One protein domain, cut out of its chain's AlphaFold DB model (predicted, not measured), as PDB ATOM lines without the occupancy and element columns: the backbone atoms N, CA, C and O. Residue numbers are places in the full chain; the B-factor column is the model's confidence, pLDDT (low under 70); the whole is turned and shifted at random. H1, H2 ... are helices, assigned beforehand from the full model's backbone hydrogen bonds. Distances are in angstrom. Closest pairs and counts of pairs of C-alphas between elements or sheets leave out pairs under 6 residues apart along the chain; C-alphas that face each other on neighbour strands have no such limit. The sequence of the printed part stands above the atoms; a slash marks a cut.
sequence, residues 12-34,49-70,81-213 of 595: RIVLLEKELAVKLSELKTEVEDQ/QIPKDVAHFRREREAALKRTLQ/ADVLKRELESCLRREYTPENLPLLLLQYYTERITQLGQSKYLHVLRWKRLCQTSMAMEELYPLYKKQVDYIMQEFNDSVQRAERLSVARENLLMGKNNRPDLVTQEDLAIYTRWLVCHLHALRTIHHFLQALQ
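This is residues 12 to 34, 49 to 70 and 81 to 213 of the 595 residues of the protein "Coiled-coil domain-containing protein 162" of Mus musculus (UniProt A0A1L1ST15). H4 and H5 make a long hairpin; near its open end H6 leaves sideways, with H2 crosswise and H1 beyond. The class is all helix: 178 printed residues with named helices H1 to H6 in order. The whole is loose, radius of gyration of the C-alphas 23.0 A, spanning 63 by 60 by 35 A.

H5, residues 134 to 174, and H4, 101 to 130, form a hairpin at a shallow tilt of 21 degrees, closest at C-alphas 162 and 106, 5.3 A. H6, residues 185 to 212, only just touches H4, with 3 pairs of C-alphas within 8 A, the closest those of Tyr 191 and Leu 105, 7.3 A; separately, H1, residues 12 to 34, only just touches H2, residues 54 to 68, with 3 pairs of C-alphas within 8 A, the closest those of Ala 21 and Val 54, 6.3 A. H3, residues 81 to 92, stands free. Every O i to N i+4 pair is within hydrogen-bond range except in H5, 32 of 37.

H5 spans 57.3 A from C-alpha 134 at (134.165, 131.489, 136.226) to C-alpha 174 at (134.215, 121.516, 79.779), with a kink of 48 degrees near 141.

The printed part has two cuts, one between residues 34 and 49, whose C-alphas are 14.1 A apart, and one between residues 70 and 81, whose C-alphas are 25.4 A apart; 60 printed residues have pLDDT under 70.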
ATOM      1  N   ARG A  12     135.477  96.883  87.266       75.69
ATOM      2  CA  ARG A  12     135.473  97.406  88.637       75.69
ATOM      3  C   ARG A  12     135.116  98.893  88.706       75.69
ATOM      4  O   ARG A  12     134.399  99.308  89.606       75.69
ATOM      5  N   ILE A  13     135.601  99.694  87.761       76.62
ATOM      6  CA  ILE A  13     135.283 101.120  87.676       76.62
ATOM      7  C   ILE A  13     133.821 101.327  87.274       76.62
ATOM      8  O   ILE A  13     133.157 102.188  87.837       76.62
ATOM      9  N   VAL A  14     133.306 100.527  86.338       77.56
ATOM     10  CA  VAL A  14     131.896 100.595  85.923       77.56
ATOM     11  C   VAL A  14     130.965 100.226  87.082       77.56
ATOM     12  O   VAL A  14     129.938 100.876  87.266       77.56
ATOM     13  N   LEU A  15     131.327  99.227  87.892       81.44
ATOM     14  CA  LEU A  15     130.587  98.877  89.110       81.44
ATOM     15  C   LEU A  15     130.603 100.015  90.138       81.44
ATOM     16  O   LEU A  15     129.547 100.373  90.647       81.44
ATOM     17  N   LEU A  16     131.762 100.635  90.375       80.12
ATOM     18  CA  LEU A  16     131.877 101.791  91.275       80.12
ATOM     19  C   LEU A  16     131.096 103.012  90.768       80.12
ATOM     20  O   LEU A  16     130.505 103.730  91.565       80.12
ATOM     21  N   GLU A  17     131.057 103.252  89.456       81.44
ATOM     22  CA  GLU A  17     130.257 104.333  88.863       81.44
ATOM     23  C   GLU A  17     128.751 104.075  89.009       81.44
ATOM     24  O   GLU A  17     128.000 105.017  89.257       81.44
ATOM     25  N   LYS A  18     128.309 102.813  88.909       82.31
ATOM     26  CA  LYS A  18     126.915 102.418  89.174       82.31
ATOM     27  C   LYS A  18     126.555 102.567  90.652       82.31
ATOM     28  O   LYS A  18     125.516 103.138  90.957       82.31
ATOM     29  N   GLU A  19     127.413 102.104  91.560       84.00
ATOM     30  CA  GLU A  19     127.213 102.252  93.007       84.00
ATOM     31  C   GLU A  19     127.172 103.731  93.416       84.00
ATOM     32  O   GLU A  19     126.305 104.148  94.181       84.00
ATOM     33  N   LEU A  20     128.073 104.545  92.859       81.94
ATOM     34  CA  LEU A  20     128.089 105.984  93.086       81.94
ATOM     35  C   LEU A  20     126.820 106.644  92.538       81.94
ATOM     36  O   LEU A  20     126.242 107.467  93.232       81.94
ATOM     37  N   ALA A  21     126.335 106.259  91.352       82.88
ATOM     38  CA  ALA A  21     125.077 106.775  90.807       82.88
ATOM     39  C   ALA A  21     123.883 106.519  91.740       82.88
ATOM     40  O   ALA A  21     123.090 107.429  91.971       82.88
ATOM     41  N   VAL A  22     123.793 105.309  92.306       85.12
ATOM     42  CA  VAL A  22     122.739 104.931  93.261       85.12
ATOM     43  C   VAL A  22     122.839 105.782  94.530       85.12
ATOM     44  O   VAL A  22     121.879 106.471  94.871       85.12
ATOM     45  N   LYS A  23     124.022 105.858  95.153       82.44
ATOM     46  CA  LYS A  23     124.238 106.682  96.358       82.44
ATOM     47  C   LYS A  23     123.976 108.170  96.122       82.44
ATOM     48  O   LYS A  23     123.483 108.856  97.009       82.44
ATOM     49  N   LEU A  24     124.304 108.684  94.935       80.00
ATOM     50  CA  LEU A  24     124.009 110.070  94.576       80.00
ATOM     51  C   LEU A  24     122.513 110.314  94.404       80.00
ATOM     52  O   LEU A  24     122.034 111.373  94.803       80.00
ATOM     53  N   SER A  25     121.777 109.359  93.830       79.56
ATOM     54  CA  SER A  25     120.321 109.464  93.731       79.56
ATOM     55  C   SER A  25     119.646 109.404  95.100       79.56
ATOM     56  O   SER A  25     118.797 110.245  95.362       79.56
ATOM     57  N   GLU A  26     120.093 108.512  95.989       82.81
ATOM     58  CA  GLU A  26     119.605 108.404  97.373       82.81
ATOM     59  C   GLU A  26     119.870 109.688  98.168       82.81
ATOM     60  O   GLU A  26     118.972 110.239  98.803       82.81
ATOM     61  N   LEU A  27     121.091 110.222  98.078       76.81
ATOM     62  CA  LEU A  27     121.465 111.458  98.763       76.81
ATOM     63  C   LEU A  27     120.722 112.674  98.194       76.81
ATOM     64  O   LEU A  27     120.380 113.595  98.930       76.81
ATOM     65  N   LYS A  28     120.445 112.693  96.885       76.56
ATOM     66  CA  LYS A  28     119.636 113.746  96.265       76.56
ATOM     67  C   LYS A  28     118.190 113.693  96.757       76.56
ATOM     68  O   LYS A  28     117.667 114.741  97.119       76.56
ATOM     69  N   THR A  29     117.583 112.506  96.818       77.38
ATOM     70  CA  THR A  29     116.230 112.340  97.365       77.38
ATOM     71  C   THR A  29     116.176 112.714  98.842       77.38
ATOM     72  O   THR A  29     115.277 113.436  99.241       77.38
ATOM     73  N   GLU A  30     117.189 112.355  99.637       75.69
ATOM     74  CA  GLU A  30     117.256 112.720 101.057       75.69
ATOM     75  C   GLU A  30     117.376 114.242 101.264       75.69
ATOM     76  O   GLU A  30     116.724 114.811 102.139       75.69
ATOM     77  N   VAL A  31     118.171 114.927 100.437       68.75
ATOM     78  CA  VAL A  31     118.308 116.393 100.475       68.75
ATOM     79  C   VAL A  31     117.034 117.100  99.996       68.75
ATOM     80  O   VAL A  31     116.695 118.162 100.518       68.75
ATOM     81  N   GLU A  32     116.332 116.541  99.009       69.38
ATOM     82  CA  GLU A  32     115.044 117.056  98.526       69.38
ATOM     83  C   GLU A  32     113.927 116.840  99.566       69.38
ATOM     84  O   GLU A  32     113.165 117.771  99.834       69.38
ATOM     85  N   ASP A  33     113.904 115.686 100.238       66.06
ATOM     86  CA  ASP A  33     112.952 115.349 101.304       66.06
ATOM     87  C   ASP A  33     113.174 116.194 102.571       66.06
ATOM     88  O   ASP A  33     112.216 116.658 103.191       66.06
ATOM     89  N   GLN A  34     114.431 116.483 102.932       62.09
ATOM     90  CA  GLN A  34     114.769 117.405 104.027       62.09
ATOM     91  C   GLN A  34     114.532 118.888 103.665       62.09
ATOM     92  O   GLN A  34     114.491 119.742 104.553       62.09
ATOM     93  N   GLN A  49     127.815 120.685  99.847       56.50
ATOM     94  CA  GLN A  49     127.245 120.955  98.532       56.50
ATOM     95  C   GLN A  49     126.512 119.736  97.982       56.50
ATOM     96  O   GLN A  49     126.845 118.596  98.312       56.50
ATOM     97  N   ILE A  50     125.559 119.990  97.078       61.22
ATOM     98  CA  ILE A  50     124.952 118.926  96.281       61.22
ATOM     99  C   ILE A  50     126.088 118.186  95.558       61.22
ATOM    100  O   ILE A  50     126.880 118.825  94.854       61.22
ATOM    101  N   PRO A  51     126.194 116.861  95.731       61.44
ATOM    102  CA  PRO A  51     127.190 116.080  95.026       61.44
ATOM    103  C   PRO A  51     127.056 116.246  93.510       61.44
ATOM    104  O   PRO A  51     125.955 116.255  92.963       61.44
ATOM    105  N   LYS A  52     128.191 116.353  92.820       72.25
ATOM    106  CA  LYS A  52     128.225 116.475  91.358       72.25
ATOM    107  C   LYS A  52     127.947 115.131  90.683       72.25
ATOM    108  O   LYS A  52     128.213 114.079  91.257       72.25
ATOM    109  N   ASP A  53     127.477 115.165  89.440       75.62
ATOM    110  CA  ASP A  53     127.122 113.956  88.690       75.62
ATOM    111  C   ASP A  53     128.315 113.019  88.437       75.62
ATOM    112  O   ASP A  53     129.467 113.439  88.306       75.62
ATOM    113  N   VAL A  54     128.022 111.735  88.217       75.44
ATOM    114  CA  VAL A  54     129.001 110.699  87.824       75.44
ATOM    115  C   VAL A  54     129.862 111.146  86.630       75.44
ATOM    116  O   VAL A  54     131.063 110.877  86.570       75.44
ATOM    117  N   ALA A  55     129.270 111.884  85.684       73.94
ATOM    118  CA  ALA A  55     129.960 112.406  84.505       73.94
ATOM    119  C   ALA A  55     131.044 113.451  84.836       73.94
ATOM    120  O   ALA A  55     132.017 113.572  84.090       73.94
ATOM    121  N   HIS A  56     130.901 114.201  85.933       71.94
ATOM    122  CA  HIS A  56     131.929 115.123  86.418       71.94
ATOM    123  C   HIS A  56     133.148 114.347  86.933       71.94
ATOM    124  O   HIS A  56     134.265 114.578  86.474       71.94
ATOM    125  N   PHE A  57     132.934 113.357  87.806       75.00
ATOM    126  CA  PHE A  57     134.021 112.533  88.349       75.00
ATOM    127  C   PHE A  57     134.745 111.726  87.270       75.00
ATOM    128  O   PHE A  57     135.964 111.556  87.326       75.00
ATOM    129  N   ARG A  58     134.015 111.271  86.243       75.75
ATOM    130  CA  ARG A  58     134.620 110.612  85.082       75.75
ATOM    131  C   ARG A  58     135.576 111.551  84.339       75.75
ATOM    132  O   ARG A  58     136.688 111.136  84.029       75.75
ATOM    133  N   ARG A  59     135.181 112.811  84.113       74.31
ATOM    134  CA  ARG A  59     136.023 113.835  83.465       74.31
ATOM    135  C   ARG A  59     137.238 114.216  84.306       74.31
ATOM    136  O   ARG A  59     138.334 114.322  83.766       74.31
ATOM    137  N   GLU A  60     137.080 114.363  85.621       70.19
ATOM    138  CA  GLU A  60     138.215 114.614  86.522       70.19
ATOM    139  C   GLU A  60     139.223 113.466  86.506       70.19
ATOM    140  O   GLU A  60     140.430 113.701  86.406       70.19
ATOM    141  N   ARG A  61     138.733 112.220  86.545       74.81
ATOM    142  CA  ARG A  61     139.583 111.033  86.422       74.81
ATOM    143  C   ARG A  61     140.317 111.028  85.090       74.81
ATOM    144  O   ARG A  61     141.513 110.769  85.062       74.81
ATOM    145  N   GLU A  62     139.627 111.319  83.995       75.94
ATOM    146  CA  GLU A  62     140.226 111.348  82.662       75.94
ATOM    147  C   GLU A  62     141.311 112.431  82.549       75.94
ATOM    148  O   GLU A  62     142.398 112.165  82.040       75.94
ATOM    149  N   ALA A  63     141.074 113.625  83.101       69.62
ATOM    150  CA  ALA A  63     142.066 114.698  83.167       69.62
ATOM    151  C   ALA A  63     143.280 114.327  84.039       69.62
ATOM    152  O   ALA A  63     144.422 114.604  83.667       69.62
ATOM    153  N   ALA A  64     143.054 113.672  85.182       69.19
ATOM    154  CA  ALA A  64     144.123 113.187  86.050       69.19
ATOM    155  C   ALA A  64     144.954 112.091  85.367       69.19
ATOM    156  O   ALA A  64     146.180 112.171  85.377       69.19
ATOM    157  N   LEU A  65     144.302 111.124  84.713       72.12
ATOM    158  CA  LEU A  65     144.977 110.045  83.995       72.12
ATOM    159  C   LEU A  65     145.765 110.564  82.788       72.12
ATOM    160  O   LEU A  65     146.904 110.149  82.589       72.12
ATOM    161  N   LYS A  66     145.215 111.515  82.020       72.62
ATOM    162  CA  LYS A  66     145.953 112.202  80.942       72.62
ATOM    163  C   LYS A  66     147.219 112.872  81.470       72.62
ATOM    164  O   LYS A  66     148.256 112.762  80.827       72.62
ATOM    165  N   ARG A  67     147.164 113.512  82.645       65.19
ATOM    166  CA  ARG A  67     148.348 114.101  83.293       65.19
ATOM    167  C   ARG A  67     149.359 113.046  83.734       65.19
ATOM    168  O   ARG A  67     150.543 113.221  83.493       65.19
ATOM    169  N   THR A  68     148.924 111.948  84.350       64.06
ATOM    170  CA  THR A  68     149.850 110.896  84.812       64.06
ATOM    171  C   THR A  68     150.468 110.094  83.669       64.06
ATOM    172  O   THR A  68     151.562 109.564  83.822       64.06
ATOM    173  N   LEU A  69     149.774 109.991  82.530       65.94
ATOM    174  CA  LEU A  69     150.268 109.332  81.319       65.94
ATOM    175  C   LEU A  69     151.187 110.227  80.474       65.94
ATOM    176  O   LEU A  69     151.783 109.731  79.519       65.94
ATOM    177  N   GLN A  70     151.335 111.517  80.809       63.72
ATOM    178  CA  GLN A  70     152.409 112.340  80.254       63.72
ATOM    179  C   GLN A  70     153.739 111.821  80.804       63.72
ATOM    180  O   GLN A  70     154.192 112.203  81.881       63.72
ATOM    181  N   ALA A  81     169.834 129.406  74.261       58.56
ATOM    182  CA  ALA A  81     169.009 130.332  73.485       58.56
ATOM    183  C   ALA A  81     167.500 130.039  73.599       58.56
ATOM    184  O   ALA A  81     166.715 130.972  73.728       58.56
ATOM    185  N   ASP A  82     167.081 128.769  73.634       61.56
ATOM    186  CA  ASP A  82     165.672 128.390  73.815       61.56
ATOM    187  C   ASP A  82     165.203 128.573  75.261       61.56
ATOM    188  O   ASP A  82     164.010 128.746  75.519       61.56
ATOM    189  N   VAL A  83     166.120 128.517  76.231       56.78
ATOM    190  CA  VAL A  83     165.837 128.897  77.624       56.78
ATOM    191  C   VAL A  83     165.631 130.404  77.716       56.78
ATOM    192  O   VAL A  83     164.572 130.826  78.160       56.78
ATOM    193  N   LEU A  84     166.570 131.203  77.200       51.59
ATOM    194  CA  LEU A  84     166.477 132.667  77.166       51.59
ATOM    195  C   LEU A  84     165.248 133.156  76.390       51.59
ATOM    196  O   LEU A  84     164.565 134.072  76.833       51.59
ATOM    197  N   LYS A  85     164.919 132.520  75.261       55.50
ATOM    198  CA  LYS A  85     163.700 132.813  74.496       55.50
ATOM    199  C   LYS A  85     162.443 132.492  75.303       55.50
ATOM    200  O   LYS A  85     161.524 133.301  75.320       55.50
ATOM    201  N   ARG A  86     162.404 131.356  76.011       50.09
ATOM    202  CA  ARG A  86     161.283 131.009  76.902       50.09
ATOM    203  C   ARG A  86     161.170 131.945  78.101       50.09
ATOM    204  O   ARG A  86     160.052 132.275  78.480       50.09
ATOM    205  N   GLU A  87     162.282 132.377  78.684       46.19
ATOM    206  CA  GLU A  87     162.308 133.351  79.780       46.19
ATOM    207  C   GLU A  87     161.828 134.724  79.304       46.19
ATOM    208  O   GLU A  87     160.937 135.298  79.921       46.19
ATOM    209  N   LEU A  88     162.315 135.200  78.153       45.66
ATOM    210  CA  LEU A  88     161.855 136.436  77.524       45.66
ATOM    211  C   LEU A  88     160.360 136.367  77.183       45.66
ATOM    212  O   LEU A  88     159.606 137.271  77.531       45.66
ATOM    213  N   GLU A  89     159.906 135.283  76.551       52.47
ATOM    214  CA  GLU A  89     158.484 135.055  76.289       52.47
ATOM    215  C   GLU A  89     157.671 134.986  77.587       52.47
ATOM    216  O   GLU A  89     156.552 135.484  77.615       52.47
ATOM    217  N   SER A  90     158.207 134.408  78.664       43.44
ATOM    218  CA  SER A  90     157.548 134.372  79.973       43.44
ATOM    219  C   SER A  90     157.435 135.762  80.595       43.44
ATOM    220  O   SER A  90     156.380 136.087  81.124       43.44
ATOM    221  N   CYS A  91     158.474 136.596  80.496       41.16
ATOM    222  CA  CYS A  91     158.455 137.982  80.973       41.16
ATOM    223  C   CYS A  91     157.516 138.878  80.153       41.16
ATOM    224  O   CYS A  91     156.966 139.843  80.677       41.16
ATOM    225  N   LEU A  92     157.338 138.575  78.862       42.00
ATOM    226  CA  LEU A  92     156.430 139.296  77.965       42.00
ATOM    227  C   LEU A  92     154.981 138.790  78.047       42.00
ATOM    228  O   LEU A  92     154.054 139.492  77.633       42.00
ATOM    229  N   ARG A  93     154.754 137.583  78.577       48.56
ATOM    230  CA  ARG A  93     153.414 137.044  78.822       48.56
ATOM    231  C   ARG A  93     152.813 137.713  80.052       48.56
ATOM    232  O   ARG A  93     153.436 137.826  81.101       48.56
ATOM    233  N   ARG A  94     151.546 138.111  79.944       52.56
ATOM    234  CA  ARG A  94     150.769 138.524  81.116       52.56
ATOM    235  C   ARG A  94     150.540 137.288  81.986       52.56
ATOM    236  O   ARG A  94     149.805 136.392  81.580       52.56
ATOM    237  N   GLU A  95     151.166 137.251  83.162       53.84
ATOM    238  CA  GLU A  95     151.020 136.160  84.144       53.84
ATOM    239  C   GLU A  95     149.549 135.941  84.540       53.84
ATOM    240  O   GLU A  95     149.108 134.812  84.756       53.84
ATOM    241  N   TYR A  96     148.765 137.022  84.541       61.44
ATOM    242  CA  TYR A  96     147.330 137.006  84.788       61.44
ATOM    243  C   TYR A  96     146.563 137.223  83.479       61.44
ATOM    244  O   TYR A  96     146.445 138.345  82.978       61.44
ATOM    245  N   THR A  97     146.028 136.141  82.919       66.94
ATOM    246  CA  THR A  97     145.061 136.185  81.815       66.94
ATOM    247  C   THR A  97     143.630 136.191  82.368       66.94
ATOM    248  O   THR A  97     143.406 135.702  83.481       66.94
ATOM    249  N   PRO A  98     142.634 136.699  81.615       66.44
ATOM    250  CA  PRO A  98     141.226 136.646  82.035       66.44
ATOM    251  C   PRO A  98     140.716 135.210  82.257       66.44
ATOM    252  O   PRO A  98     139.749 135.001  82.983       66.44
ATOM    253  N   GLU A  99     141.382 134.213  81.673       66.62
ATOM    254  CA  GLU A  99     141.064 132.792  81.834       66.62
ATOM    255  C   GLU A  99     141.682 132.189  83.107       66.62
ATOM    256  O   GLU A  99     141.030 131.396  83.786       66.62
ATOM    257  N   ASN A 100     142.899 132.611  83.476       71.75
ATOM    258  CA  ASN A 100     143.630 132.084  84.634       71.75
ATOM    259  C   ASN A 100     143.261 132.783  85.948       71.75
ATOM    260  O   ASN A 100     143.334 132.180  87.020       71.75
ATOM    261  N   LEU A 101     142.859 134.054  85.882       77.50
ATOM    262  CA  LEU A 101     142.561 134.876  87.054       77.50
ATOM    263  C   LEU A 101     141.429 134.305  87.935       77.50
ATOM    264  O   LEU A 101     141.631 134.218  89.147       77.50
ATOM    265  N   PRO A 102     140.287 133.827  87.394       80.50
ATOM    266  CA  PRO A 102     139.243 133.200  88.208       80.50
ATOM    267  C   PRO A 102     139.711 131.922  88.918       80.50
ATOM    268  O   PRO A 102     139.290 131.658  90.041       80.50
ATOM    269  N   LEU A 103     140.597 131.138  88.293       77.00
ATOM    270  CA  LEU A 103     141.137 129.900  88.871       77.00
ATOM    271  C   LEU A 103     142.113 130.185  90.018       77.00
ATOM    272  O   LEU A 103     142.115 129.479  91.025       77.00
ATOM    273  N   LEU A 104     142.912 131.239  89.877       77.12
ATOM    274  CA  LEU A 104     143.845 131.695  90.900       77.12
ATOM    275  C   LEU A 104     143.117 132.306  92.107       77.12
ATOM    276  O   LEU A 104     143.475 132.025  93.250       77.12
ATOM    277  N   LEU A 105     142.045 133.064  91.870       80.50
ATOM    278  CA  LEU A 105     141.170 133.546  92.941       80.50
ATOM    279  C   LEU A 105     140.421 132.395  93.625       80.50
ATOM    280  O   LEU A 105     140.328 132.374  94.849       80.50
ATOM    281  N   LEU A 106     139.933 131.411  92.860       81.19
ATOM    282  CA  LEU A 106     139.314 130.208  93.421       81.19
ATOM    283  C   LEU A 106     140.286 129.486  94.357       81.19
ATOM    284  O   LEU A 106     139.908 129.144  95.475       81.19
ATOM    285  N   GLN A 107     141.540 129.304  93.932       78.75
ATOM    286  CA  GLN A 107     142.577 128.721  94.778       78.75
ATOM    287  C   GLN A 107     142.751 129.526  96.069       78.75
ATOM    288  O   GLN A 107     142.639 128.960  97.156       78.75
ATOM    289  N   TYR A 108     142.943 130.842  95.955       82.94
ATOM    290  CA  TYR A 108     143.100 131.729  97.104       82.94
ATOM    291  C   TYR A 108     141.957 131.575  98.117       82.94
ATOM    292  O   TYR A 108     142.216 131.359  99.302       82.94
ATOM    293  N   TYR A 109     140.698 131.619  97.671       83.62
ATOM    294  CA  TYR A 109     139.559 131.484  98.579       83.62
ATOM    295  C   TYR A 109     139.430 130.073  99.158       83.62
ATOM    296  O   TYR A 109     139.135 129.939 100.341       83.62
ATOM    297  N   THR A 110     139.720 129.013  98.394       79.00
ATOM    298  CA  THR A 110     139.725 127.645  98.947       79.00
ATOM    299  C   THR A 110     140.788 127.459 100.029       79.00
ATOM    300  O   THR A 110     140.502 126.892 101.085       79.00
ATOM    301  N   GLU A 111     141.985 128.013  99.836       76.31
ATOM    302  CA  GLU A 111     143.030 128.031 100.859       76.31
ATOM    303  C   GLU A 111     142.596 128.883 102.062       76.31
ATOM    304  O   GLU A 111     142.721 128.451 103.210       76.31
ATOM    305  N   ARG A 112     141.991 130.052 101.828       81.50
ATOM    306  CA  ARG A 112     141.481 130.933 102.886       81.50
ATOM    307  C   ARG A 112     140.402 130.268 103.745       81.50
ATOM    308  O   ARG A 112     140.462 130.389 104.967       81.50
ATOM    309  N   ILE A 113     139.477 129.514 103.149       81.19
ATOM    310  CA  ILE A 113     138.447 128.733 103.858       81.19
ATOM    311  C   ILE A 113     139.103 127.741 104.823       81.19
ATOM    312  O   ILE A 113     138.738 127.685 106.000       81.19
ATOM    313  N   THR A 114     140.114 126.994 104.361       78.81
ATOM    314  CA  THR A 114     140.831 126.043 105.228       78.81
ATOM    315  C   THR A 114     141.553 126.751 106.378       78.81
ATOM    316  O   THR A 114     141.468 126.303 107.523       78.81
ATOM    317  N   GLN A 115     142.188 127.897 106.109       77.06
ATOM    318  CA  GLN A 115     142.876 128.702 107.122       77.06
ATOM    319  C   GLN A 115     141.913 129.254 108.179       77.06
ATOM    320  O   GLN A 115     142.201 129.186 109.373       77.06
ATOM    321  N   LEU A 116     140.763 129.789 107.761       81.62
ATOM    322  CA  LEU A 116     139.752 130.335 108.668       81.62
ATOM    323  C   LEU A 116     139.108 129.233 109.517       81.62
ATOM    324  O   LEU A 116     138.938 129.414 110.724       81.62
ATOM    325  N   GLY A 117     138.846 128.060 108.929       79.00
ATOM    326  CA  GLY A 117     138.370 126.886 109.662       79.00
ATOM    327  C   GLY A 117     139.350 126.433 110.750       79.00
ATOM    328  O   GLY A 117     138.957 126.214 111.899       79.00
ATOM    329  N   GLN A 118     140.645 126.368 110.424       76.81
ATOM    330  CA  GLN A 118     141.697 126.057 111.397       76.81
ATOM    331  C   GLN A 118     141.830 127.141 112.473       76.81
ATOM    332  O   GLN A 118     141.940 126.819 113.655       76.81
ATOM    333  N   SER A 119     141.779 128.420 112.088       73.56
ATOM    334  CA  SER A 119     141.847 129.549 113.020       73.56
ATOM    335  C   SER A 119     140.705 129.503 114.036       73.56
ATOM    336  O   SER A 119     140.951 129.553 115.242       73.56
ATOM    337  N   LYS A 120     139.465 129.278 113.577       84.19
ATOM    338  CA  LYS A 120     138.307 129.068 114.456       84.19
ATOM    339  C   LYS A 120     138.561 127.930 115.441       84.19
ATOM    340  O   LYS A 120     138.366 128.109 116.641       84.19
ATOM    341  N   TYR A 121     139.018 126.775 114.956       78.88
ATOM    342  CA  TYR A 121     139.299 125.622 115.813       78.88
ATOM    343  C   TYR A 121     140.361 125.938 116.878       78.88
ATOM    344  O   TYR A 121     140.173 125.633 118.056       78.88
ATOM    345  N   LEU A 122     141.444 126.619 116.499       76.81
ATOM    346  CA  LEU A 122     142.489 127.046 117.432       76.81
ATOM    347  C   LEU A 122     141.971 128.053 118.463       76.81
ATOM    348  O   LEU A 122     142.312 127.934 119.641       76.81
ATOM    349  N   HIS A 123     141.137 129.012 118.058       77.75
ATOM    350  CA  HIS A 123     140.502 129.955 118.977       77.75
ATOM    351  C   HIS A 123     139.595 129.239 119.983       77.75
ATOM    352  O   HIS A 123     139.696 129.511 121.178       77.75
ATOM    353  N   VAL A 124     138.796 128.267 119.536       80.06
ATOM    354  CA  VAL A 124     137.955 127.429 120.408       80.06
ATOM    355  C   VAL A 124     138.809 126.621 121.393       80.06
ATOM    356  O   VAL A 124     138.493 126.550 122.581       80.06
ATOM    357  N   LEU A 125     139.923 126.036 120.939       76.31
ATOM    358  CA  LEU A 125     140.839 125.299 121.814       76.31
ATOM    359  C   LEU A 125     141.526 126.203 122.842       76.31
ATOM    360  O   LEU A 125     141.677 125.804 123.998       76.31
ATOM    361  N   ARG A 126     141.953 127.405 122.442       78.88
ATOM    362  CA  ARG A 126     142.554 128.397 123.348       78.88
ATOM    363  C   ARG A 126     141.546 128.850 124.395       78.88
ATOM    364  O   ARG A 126     141.879 128.841 125.576       78.88
ATOM    365  N   TRP A 127     140.317 129.145 123.976       77.00
ATOM    366  CA  TRP A 127     139.206 129.465 124.869       77.00
ATOM    367  C   TRP A 127     138.977 128.352 125.897       77.00
ATOM    368  O   TRP A 127     139.051 128.593 127.098       77.00
ATOM    369  N   LYS A 128     138.865 127.097 125.443       77.88
ATOM    370  CA  LYS A 128     138.703 125.928 126.323       77.88
ATOM    371  C   LYS A 128     139.849 125.750 127.332       77.88
ATOM    372  O   LYS A 128     139.617 125.228 128.415       77.88
ATOM    373  N   ARG A 129     141.082 126.154 126.997       75.75
ATOM    374  CA  ARG A 129     142.243 126.081 127.909       75.75
ATOM    375  C   ARG A 129     142.281 127.221 128.932       75.75
ATOM    376  O   ARG A 129     142.742 126.988 130.048       75.75
ATOM    377  N   LEU A 130     141.848 128.421 128.542       66.00
ATOM    378  CA  LEU A 130     141.849 129.635 129.369       66.00
ATOM    379  C   LEU A 130     140.683 129.667 130.367       66.00
ATOM    380  O   LEU A 130     140.842 130.172 131.476       66.00
ATOM    381  N   CYS A 131     139.531 129.096 130.013       59.78
ATOM    382  CA  CYS A 131     138.339 129.075 130.862       59.78
ATOM    383  C   CYS A 131     138.413 128.004 131.963       59.78
ATOM    384  O   CYS A 131     137.664 127.031 131.944       59.78
ATOM    385  N   GLN A 132     139.317 128.184 132.928       62.22
ATOM    386  CA  GLN A 132     139.380 127.372 134.155       62.22
ATOM    387  C   GLN A 132     138.688 128.052 135.351       62.22
ATOM    388  O   GLN A 132     138.406 127.393 136.348       62.22
ATOM    389  N   THR A 133     138.386 129.355 135.268       64.81
ATOM    390  CA  THR A 133     137.805 130.154 136.364       64.81
ATOM    391  C   THR A 133     136.589 130.949 135.871       64.81
ATOM    392  O   THR A 133     136.671 131.606 134.836       64.81
ATOM    393  N   SER A 134     135.472 130.907 136.615       67.81
ATOM    394  CA  SER A 134     134.165 131.489 136.226       67.81
ATOM    395  C   SER A 134     134.212 132.995 135.932       67.81
ATOM    396  O   SER A 134     133.582 133.458 134.991       67.81
ATOM    397  N   MET A 135     135.014 133.751 136.687       67.75
ATOM    398  CA  MET A 135     135.110 135.216 136.573       67.75
ATOM    399  C   MET A 135     135.763 135.673 135.256       67.75
ATOM    400  O   MET A 135     135.228 136.517 134.546       67.75
ATOM    401  N   ALA A 136     136.892 135.065 134.869       63.41
ATOM    402  CA  ALA A 136     137.591 135.400 133.622       63.41
ATOM    403  C   ALA A 136     136.805 134.974 132.367       63.41
ATOM    404  O   ALA A 136     137.006 135.516 131.280       63.41
ATOM    405  N   MET A 137     135.909 133.990 132.514       70.19
ATOM    406  CA  MET A 137     135.013 133.562 131.447       70.19
ATOM    407  C   MET A 137     133.985 134.651 131.125       70.19
ATOM    408  O   MET A 137     133.787 134.938 129.952       70.19
ATOM    409  N   GLU A 138     133.381 135.291 132.127       75.38
ATOM    410  CA  GLU A 138     132.361 136.328 131.914       75.38
ATOM    411  C   GLU A 138     132.940 137.608 131.291       75.38
ATOM    412  O   GLU A 138     132.344 138.159 130.364       75.38
ATOM    413  N   GLU A 139     134.138 138.032 131.707       79.56
ATOM    414  CA  GLU A 139     134.789 139.243 131.177       79.56
ATOM    415  C   GLU A 139     135.291 139.081 129.730       79.56
ATOM    416  O   GLU A 139     135.152 139.989 128.907       79.56
ATOM    417  N   LEU A 140     135.873 137.924 129.388       79.62
ATOM    418  CA  LEU A 140     136.522 137.709 128.084       79.62
ATOM    419  C   LEU A 140     135.601 137.082 127.028       79.62
ATOM    420  O   LEU A 140     135.921 137.124 125.835       79.62
ATOM    421  N   TYR A 141     134.451 136.526 127.424       81.88
ATOM    422  CA  TYR A 141     133.489 135.918 126.500       81.88
ATOM    423  C   TYR A 141     132.991 136.861 125.396       81.88
ATOM    424  O   TYR A 141     132.978 136.421 124.243       81.88
ATOM    425  N   PRO A 142     132.633 138.138 125.652       87.00
ATOM    426  CA  PRO A 142     132.203 139.030 124.574       87.00
ATOM    427  C   PRO A 142     133.305 139.270 123.531       87.00
ATOM    428  O   PRO A 142     133.012 139.330 122.336       87.00
ATOM    429  N   LEU A 143     134.575 139.341 123.950       82.81
ATOM    430  CA  LEU A 143     135.716 139.502 123.041       82.81
ATOM    431  C   LEU A 143     135.957 138.240 122.211       82.81
ATOM    432  O   LEU A 143     136.136 138.317 120.996       82.81
ATOM    433  N   TYR A 144     135.910 137.072 122.854       83.88
ATOM    434  CA  TYR A 144     136.009 135.786 122.170       83.88
ATOM    435  C   TYR A 144     134.881 135.600 121.151       83.88
ATOM    436  O   TYR A 144     135.147 135.251 120.000       83.88
ATOM    437  N   LYS A 145     133.636 135.884 121.550       86.06
ATOM    438  CA  LYS A 145     132.464 135.791 120.680       86.06
ATOM    439  C   LYS A 145     132.615 136.706 119.466       86.06
ATOM    440  O   LYS A 145     132.515 136.222 118.346       86.06
ATOM    441  N   LYS A 146     132.990 137.974 119.671       89.44
ATOM    442  CA  LYS A 146     133.251 138.926 118.579       89.44
ATOM    443  C   LYS A 146     134.315 138.415 117.601       89.44
ATOM    444  O   LYS A 146     134.144 138.544 116.391       89.44
ATOM    445  N   GLN A 147     135.395 137.817 118.106       85.00
ATOM    446  CA  GLN A 147     136.462 137.273 117.263       85.00
ATOM    447  C   GLN A 147     136.005 136.047 116.460       85.00
ATOM    448  O   GLN A 147     136.333 135.925 115.282       85.00
ATOM    449  N   VAL A 148     135.246 135.135 117.075       86.12
ATOM    450  CA  VAL A 148     134.694 133.963 116.381       86.12
ATOM    451  C   VAL A 148     133.652 134.377 115.345       86.12
ATOM    452  O   VAL A 148     133.668 133.833 114.243       86.12
ATOM    453  N   ASP A 149     132.804 135.353 115.665       87.94
ATOM    454  CA  ASP A 149     131.801 135.899 114.749       87.94
ATOM    455  C   ASP A 149     132.476 136.543 113.530       87.94
ATOM    456  O   ASP A 149     132.083 136.265 112.399       87.94
ATOM    457  N   TYR A 150     133.561 137.299 113.735       89.19
ATOM    458  CA  TYR A 150     134.367 137.850 112.642       89.19
ATOM    459  C   TYR A 150     134.980 136.751 111.758       89.19
ATOM    460  O   TYR A 150     134.849 136.789 110.535       89.19
ATOM    461  N   ILE A 151     135.591 135.721 112.359       84.50
ATOM    462  CA  ILE A 151     136.156 134.585 111.607       84.50
ATOM    463  C   ILE A 151     135.066 133.855 110.814       84.50
ATOM    464  O   ILE A 151     135.302 133.452 109.677       84.50
ATOM    465  N   MET A 152     133.879 133.676 111.396       87.62
ATOM    466  CA  MET A 152     132.740 133.035 110.735       87.62
ATOM    467  C   MET A 152     132.182 133.880 109.589       87.62
ATOM    468  O   MET A 152     131.823 133.322 108.555       87.62
ATOM    469  N   GLN A 153     132.130 135.202 109.741       90.12
ATOM    470  CA  GLN A 153     131.706 136.113 108.682       90.12
ATOM    471  C   GLN A 153     132.662 136.047 107.484       90.12
ATOM    472  O   GLN A 153     132.216 135.825 106.361       90.12
ATOM    473  N   GLU A 154     133.970 136.143 107.734       87.31
ATOM    474  CA  GLU A 154     135.015 135.999 106.709       87.31
ATOM    475  C   GLU A 154     135.003 134.604 106.065       87.31
ATOM    476  O   GLU A 154     135.254 134.455 104.868       87.31
ATOM    477  N   PHE A 155     134.706 133.564 106.852       86.25
ATOM    478  CA  PHE A 155     134.597 132.193 106.357       86.25
ATOM    479  C   PHE A 155     133.426 132.063 105.387       86.25
ATOM    480  O   PHE A 155     133.605 131.552 104.287       86.25
ATOM    481  N   ASN A 156     132.250 132.563 105.769       86.38
ATOM    482  CA  ASN A 156     131.058 132.514 104.930       86.38
ATOM    483  C   ASN A 156     131.238 133.331 103.642       86.38
ATOM    484  O   ASN A 156     130.878 132.844 102.574       86.38
ATOM    485  N   ASP A 157     131.846 134.518 103.720       88.94
ATOM    486  CA  ASP A 157     132.182 135.329 102.540       88.94
ATOM    487  C   ASP A 157     133.167 134.594 101.612       88.94
ATOM    488  O   ASP A 157     132.930 134.472 100.409       88.94
ATOM    489  N   SER A 158     134.222 133.989 102.174       86.00
ATOM    490  CA  SER A 158     135.190 133.198 101.401       86.00
ATOM    491  C   SER A 158     134.539 131.985 100.727       86.00
ATOM    492  O   SER A 158     134.860 131.686  99.575       86.00
ATOM    493  N   VAL A 159     133.611 131.299 101.411       83.56
ATOM    494  CA  VAL A 159     132.822 130.196 100.837       83.56
ATOM    495  C   VAL A 159     131.991 130.709  99.668       83.56
ATOM    496  O   VAL A 159     132.162 130.208  98.564       83.56
ATOM    497  N   GLN A 160     131.180 131.751  99.852       85.12
ATOM    498  CA  GLN A 160     130.325 132.299  98.790       85.12
ATOM    499  C   GLN A 160     131.125 132.701  97.542       85.12
ATOM    500  O   GLN A 160     130.738 132.394  96.409       85.12
ATOM    501  N   ARG A 161     132.283 133.342  97.735       86.94
ATOM    502  CA  ARG A 161     133.178 133.733  96.637       86.94
ATOM    503  C   ARG A 161     133.797 132.516  95.947       86.94
ATOM    504  O   ARG A 161     133.826 132.474  94.716       86.94
ATOM    505  N   ALA A 162     134.226 131.502  96.700       84.75
ATOM    506  CA  ALA A 162     134.734 130.250  96.140       84.75
ATOM    507  C   ALA A 162     133.658 129.477  95.361       84.75
ATOM    508  O   ALA A 162     133.940 128.964  94.282       84.75
ATOM    509  N   GLU A 163     132.419 129.425  95.855       83.31
ATOM    510  CA  GLU A 163     131.300 128.776  95.163       83.31
ATOM    511  C   GLU A 163     131.020 129.442  93.819       83.31
ATOM    512  O   GLU A 163     130.960 128.769  92.789       83.31
ATOM    513  N   ARG A 164     130.944 130.774  93.805       85.69
ATOM    514  CA  ARG A 164     130.771 131.560  92.581       85.69
ATOM    515  C   ARG A 164     131.902 131.304  91.582       85.69
ATOM    516  O   ARG A 164     131.641 131.059  90.407       85.69
ATOM    517  N   LEU A 165     133.154 131.307  92.044       83.81
ATOM    518  CA  LEU A 165     134.334 131.080  91.203       83.81
ATOM    519  C   LEU A 165     134.521 129.612  90.790       83.81
ATOM    520  O   LEU A 165     135.206 129.344  89.804       83.81
ATOM    521  N   SER A 166     133.890 128.652  91.475       80.06
ATOM    522  CA  SER A 166     133.978 127.221  91.142       80.06
ATOM    523  C   SER A 166     133.459 126.904  89.734       80.06
ATOM    524  O   SER A 166     133.949 125.976  89.086       80.06
ATOM    525  N   VAL A 167     132.564 127.747  89.207       81.69
ATOM    526  CA  VAL A 167     132.086 127.704  87.818       81.69
ATOM    527  C   VAL A 167     133.245 127.826  86.821       81.69
ATOM    528  O   VAL A 167     133.209 127.195  85.766       81.69
ATOM    529  N   ALA A 168     134.317 128.554  87.158       78.56
ATOM    530  CA  ALA A 168     135.502 128.647  86.306       78.56
ATOM    531  C   ALA A 168     136.223 127.303  86.148       78.56
ATOM    532  O   ALA A 168     136.715 126.979  85.067       78.56
ATOM    533  N   ARG A 169     136.256 126.495  87.213       74.75
ATOM    534  CA  ARG A 169     136.824 125.143  87.173       74.75
ATOM    535  C   ARG A 169     135.958 124.207  86.331       74.75
ATOM    536  O   ARG A 169     136.501 123.418  85.566       74.75
ATOM    537  N   GLU A 170     134.635 124.321  86.421       76.44
ATOM    538  CA  GLU A 170     133.717 123.552  85.567       76.44
ATOM    539  C   GLU A 170     133.866 123.906  84.089       76.44
ATOM    540  O   GLU A 170     133.931 123.022  83.234       76.44
ATOM    541  N   ASN A 171     133.968 125.197  83.786       77.31
ATOM    542  CA  ASN A 171     134.184 125.679  82.430       77.31
ATOM    543  C   ASN A 171     135.520 125.184  81.870       77.31
ATOM    544  O   ASN A 171     135.546 124.694  80.743       77.31
ATOM    545  N   LEU A 172     136.587 125.186  82.679       73.12
ATOM    546  CA  LEU A 172     137.877 124.601  82.311       73.12
ATOM    547  C   LEU A 172     137.754 123.101  81.990       73.12
ATOM    548  O   LEU A 172     138.261 122.647  80.966       73.12
ATOM    549  N   LEU A 173     137.044 122.331  82.822       69.69
ATOM    550  CA  LEU A 173     136.804 120.899  82.587       69.69
ATOM    551  C   LEU A 173     135.930 120.629  81.350       69.69
ATOM    552  O   LEU A 173     135.997 119.542  80.781       69.69
ATOM    553  N   MET A 174     135.095 121.590  80.952       72.31
ATOM    554  CA  MET A 174     134.215 121.516  79.779       72.31
ATOM    555  C   MET A 174     134.819 122.153  78.518       72.31
ATOM    556  O   MET A 174     134.174 122.115  77.472       72.31
ATOM    557  N   GLY A 175     136.009 122.762  78.604       67.19
ATOM    558  CA  GLY A 175     136.617 123.525  77.508       67.19
ATOM    559  C   GLY A 175     135.822 124.775  77.103       67.19
ATOM    560  O   GLY A 175     135.875 125.188  75.949       67.19
ATOM    561  N   LYS A 176     135.034 125.346  78.023       73.75
ATOM    562  CA  LYS A 176     134.224 126.553  77.808       73.75
ATOM    563  C   LYS A 176     134.946 127.785  78.355       73.75
ATOM    564  O   LYS A 176     135.614 127.708  79.382       73.75
ATOM    565  N   ASN A 177     134.746 128.932  77.711       71.81
ATOM    566  CA  ASN A 177     135.294 130.202  78.187       71.81
ATOM    567  C   ASN A 177     134.501 130.739  79.384       71.81
ATOM    568  O   ASN A 177     133.282 130.570  79.479       71.81
ATOM    569  N   ASN A 178     135.201 131.424  80.287       75.12
ATOM    570  CA  ASN A 178     134.585 132.069  81.441       75.12
ATOM    571  C   ASN A 178     133.816 133.328  81.028       75.12
ATOM    572  O   ASN A 178     134.235 134.066  80.138       75.12
ATOM    573  N   ARG A 179     132.696 133.597  81.710       71.31
ATOM    574  CA  ARG A 179     132.002 134.884  81.590       71.31
ATOM    575  C   ARG A 179     132.856 135.994  82.222       71.31
ATOM    576  O   ARG A 179     133.405 135.759  83.299       71.31
ATOM    577  N   PRO A 180     132.939 137.191  81.613       62.72
ATOM    578  CA  PRO A 180     133.726 138.301  82.156       62.72
ATOM    579  C   PRO A 180     133.205 138.790  83.519       62.72
ATOM    580  O   PRO A 180     133.996 139.226  84.348       62.72
ATOM    581  N   ASP A 181     131.911 138.612  83.801       71.81
ATOM    582  CA  ASP A 181     131.264 139.049  85.050       71.81
ATOM    583  C   ASP A 181     131.529 138.113  86.248       71.81
ATOM    584  O   ASP A 181     131.022 138.317  87.353       71.81
ATOM    585  N   LEU A 182     132.308 137.045  86.045       76.69
ATOM    586  CA  LEU A 182     132.579 136.041  87.075       76.69
ATOM    587  C   LEU A 182     133.521 136.550  88.178       76.69
ATOM    588  O   LEU A 182     133.583 135.960  89.252       76.69
ATOM    589  N   VAL A 183     134.247 137.645  87.966       81.81
ATOM    590  CA  VAL A 183     135.178 138.223  88.949       81.81
ATOM    591  C   VAL A 183     134.699 139.620  89.313       81.81
ATOM    592  O   VAL A 183     134.485 140.439  88.425       81.81
ATOM    593  N   THR A 184     134.513 139.902  90.607       85.44
ATOM    594  CA  THR A 184     134.168 141.264  91.043       85.44
ATOM    595  C   THR A 184     135.428 142.081  91.325       85.44
ATOM    596  O   THR A 184     136.505 141.544  91.594       85.44
ATOM    597  N   GLN A 185     135.297 143.409  91.306       83.81
ATOM    598  CA  GLN A 185     136.384 144.319  91.684       83.81
ATOM    599  C   GLN A 185     136.852 144.097  93.133       83.81
ATOM    600  O   GLN A 185     138.039 144.240  93.433       83.81
ATOM    601  N   GLU A 186     135.942 143.708  94.027       85.00
ATOM    602  CA  GLU A 186     136.269 143.406  95.420       85.00
ATOM    603  C   GLU A 186     137.198 142.199  95.553       85.00
ATOM    604  O   GLU A 186     138.111 142.230  96.374       85.00
ATOM    605  N   ASP A 187     137.021 141.165  94.726       84.38
ATOM    606  CA  ASP A 187     137.895 139.988  94.761       84.38
ATOM    607  C   ASP A 187     139.341 140.354  94.449       84.38
ATOM    608  O   ASP A 187     140.279 139.886  95.098       84.38
ATOM    609  N   LEU A 188     139.520 141.255  93.483       83.62
ATOM    610  CA  LEU A 188     140.831 141.767  93.116       83.62
ATOM    611  C   LEU A 188     141.408 142.654  94.216       83.62
ATOM    612  O   LEU A 188     142.602 142.570  94.491       83.62
ATOM    613  N   ALA A 189     140.589 143.467  94.885       84.38
ATOM    614  CA  ALA A 189     141.028 144.294  96.006       84.38
ATOM    615  C   ALA A 189     141.480 143.446  97.210       84.38
ATOM    616  O   ALA A 189     142.495 143.758  97.833       84.38
ATOM    617  N   ILE A 190     140.776 142.355  97.525       84.75
ATOM    618  CA  ILE A 190     141.145 141.445  98.621       84.75
ATOM    619  C   ILE A 190     142.431 140.697  98.266       84.75
ATOM    620  O   ILE A 190     143.381 140.684  99.055       84.75
ATOM    621  N   TYR A 191     142.501 140.143  97.054       80.81
ATOM    622  CA  TYR A 191     143.669 139.398  96.599       80.81
ATOM    623  C   TYR A 191     144.920 140.281  96.499       80.81
ATOM    624  O   TYR A 191     145.994 139.888  96.948       80.81
ATOM    625  N   THR A 192     144.796 141.506  95.980       77.19
ATOM    626  CA  THR A 192     145.928 142.443  95.873       77.19
ATOM    627  C   THR A 192     146.413 142.907  97.242       77.19
ATOM    628  O   THR A 192     147.621 142.938  97.468       77.19
ATOM    629  N   ARG A 193     145.512 143.196  98.193       80.00
ATOM    630  CA  ARG A 193     145.895 143.495  99.586       80.00
ATOM    631  C   ARG A 193     146.659 142.337 100.218       80.00
ATOM    632  O   ARG A 193     147.700 142.556 100.836       80.00
ATOM    633  N   TRP A 194     146.175 141.111 100.036       81.94
ATOM    634  CA  TRP A 194     146.878 139.923 100.509       81.94
ATOM    635  C   TRP A 194     148.256 139.775  99.847       81.94
ATOM    636  O   TRP A 194     149.242 139.557 100.551       81.94
ATOM    637  N   LEU A 195     148.349 139.966  98.529       67.94
ATOM    638  CA  LEU A 195     149.596 139.861  97.770       67.94
ATOM    639  C   LEU A 195     150.630 140.891  98.240       67.94
ATOM    640  O   LEU A 195     151.785 140.544  98.464       67.94
ATOM    641  N   VAL A 196     150.218 142.139  98.472       70.75
ATOM    642  CA  VAL A 196     151.089 143.197  99.008       70.75
ATOM    643  C   VAL A 196     151.632 142.817 100.388       70.75
ATOM    644  O   VAL A 196     152.836 142.924 100.626       70.75
ATOM    645  N   CYS A 197     150.778 142.318 101.285       64.50
ATOM    646  CA  CYS A 197     151.205 141.835 102.600       64.50
ATOM    647  C   CYS A 197     152.163 140.636 102.495       64.50
ATOM    648  O   CYS A 197     153.154 140.570 103.224       64.50
ATOM    649  N   HIS A 198     151.903 139.714 101.568       59.34
ATOM    650  CA  HIS A 198     152.745 138.543 101.332       59.34
ATOM    651  C   HIS A 198     154.136 138.935 100.807       59.34
ATOM    652  O   HIS A 198     155.158 138.482 101.326       59.34
ATOM    653  N   LEU A 199     154.195 139.850  99.838       51.88
ATOM    654  CA  LEU A 199     155.447 140.365  99.279       51.88
ATOM    655  C   LEU A 199     156.242 141.203 100.295       51.88
ATOM    656  O   LEU A 199     157.474 141.155 100.309       51.88
ATOM    657  N   HIS A 200     155.573 141.927 101.199       54.66
ATOM    658  CA  HIS A 200     156.247 142.661 102.274       54.66
ATOM    659  C   HIS A 200     157.002 141.728 103.237       54.66
ATOM    660  O   HIS A 200     158.102 142.056 103.677       54.66
ATOM    661  N   ALA A 201     156.467 140.540 103.534       53.19
ATOM    662  CA  ALA A 201     157.168 139.554 104.360       53.19
ATOM    663  C   ALA A 201     158.458 139.036 103.688       53.19
ATOM    664  O   ALA A 201     159.473 138.828 104.356       53.19
ATOM    665  N   LEU A 202     158.458 138.900 102.356       52.03
ATOM    666  CA  LEU A 202     159.651 138.530 101.582       52.03
ATOM    667  C   LEU A 202     160.708 139.639 101.592       52.03
ATOM    668  O   LEU A 202     161.905 139.351 101.678       52.03
ATOM    669  N   ARG A 203     160.282 140.909 101.581       55.62
ATOM    670  CA  ARG A 203     161.183 142.057 101.742       55.62
ATOM    671  C   ARG A 203     161.951 141.963 103.060       55.62
ATOM    672  O   ARG A 203     163.168 142.124 103.038       55.62
ATOM    673  N   THR A 204     161.291 141.646 104.172       53.62
ATOM    674  CA  THR A 204     161.946 141.487 105.483       53.62
ATOM    675  C   THR A 204     162.996 140.372 105.473       53.62
ATOM    676  O   THR A 204     164.097 140.561 105.987       53.62
ATOM    677  N   ILE A 205     162.715 139.240 104.817       52.78
ATOM    678  CA  ILE A 205     163.682 138.138 104.659       52.78
ATOM    679  C   ILE A 205     164.885 138.583 103.815       52.78
ATOM    680  O   ILE A 205     166.026 138.284 104.160       52.78
ATOM    681  N   HIS A 206     164.656 139.333 102.737       54.72
ATOM    682  CA  HIS A 206     165.740 139.859 101.910       54.72
ATOM    683  C   HIS A 206     166.602 140.884 102.667       54.72
ATOM    684  O   HIS A 206     167.826 140.830 102.575       54.72
ATOM    685  N   HIS A 207     165.991 141.757 103.478       57.12
ATOM    686  CA  HIS A 207     166.722 142.685 104.351       57.12
ATOM    687  C   HIS A 207     167.536 141.929 105.409       57.12
ATOM    688  O   HIS A 207     168.676 142.294 105.668       57.12
ATOM    689  N   PHE A 208     167.008 140.837 105.970       53.38
ATOM    690  CA  PHE A 208     167.762 139.953 106.862       53.38
ATOM    691  C   PHE A 208     168.975 139.313 106.163       53.38
ATOM    692  O   PHE A 208     170.079 139.324 106.707       53.38
ATOM    693  N   LEU A 209     168.808 138.804 104.937       57.50
ATOM    694  CA  LEU A 209     169.920 138.250 104.156       57.50
ATOM    695  C   LEU A 209     170.972 139.310 103.818       57.50
ATOM    696  O   LEU A 209     172.163 139.013 103.859       57.50
ATOM    697  N   GLN A 210     170.551 140.544 103.535       57.56
ATOM    698  CA  GLN A 210     171.457 141.680 103.369       57.56
ATOM    699  C   GLN A 210     172.165 142.031 104.686       57.56
ATOM    700  O   GLN A 210     173.372 142.243 104.674       57.56
ATOM    701  N   ALA A 211     171.469 142.025 105.828       53.88
ATOM    702  CA  ALA A 211     172.038 142.308 107.150       53.88
ATOM    703  C   ALA A 211     173.171 141.334 107.528       53.88
ATOM    704  O   ALA A 211     174.207 141.752 108.043       53.88
ATOM    705  N   LEU A 212     173.023 140.045 107.201       56.00
ATOM    706  CA  LEU A 212     174.072 139.038 107.411       56.00
ATOM    707  C   LEU A 212     175.353 139.322 106.611       56.00
ATOM    708  O   LEU A 212     176.439 138.954 107.056       56.00
ATOM    709  N   GLN A 213     175.249 140.005 105.467       53.66
ATOM    710  CA  GLN A 213     176.404 140.383 104.641       53.66
ATOM    711  C   GLN A 213     177.239 141.517 105.262       53.66
ATOM    712  O   GLN A 213     178.372 141.734 104.837       53.66
TER     713      GLN A 213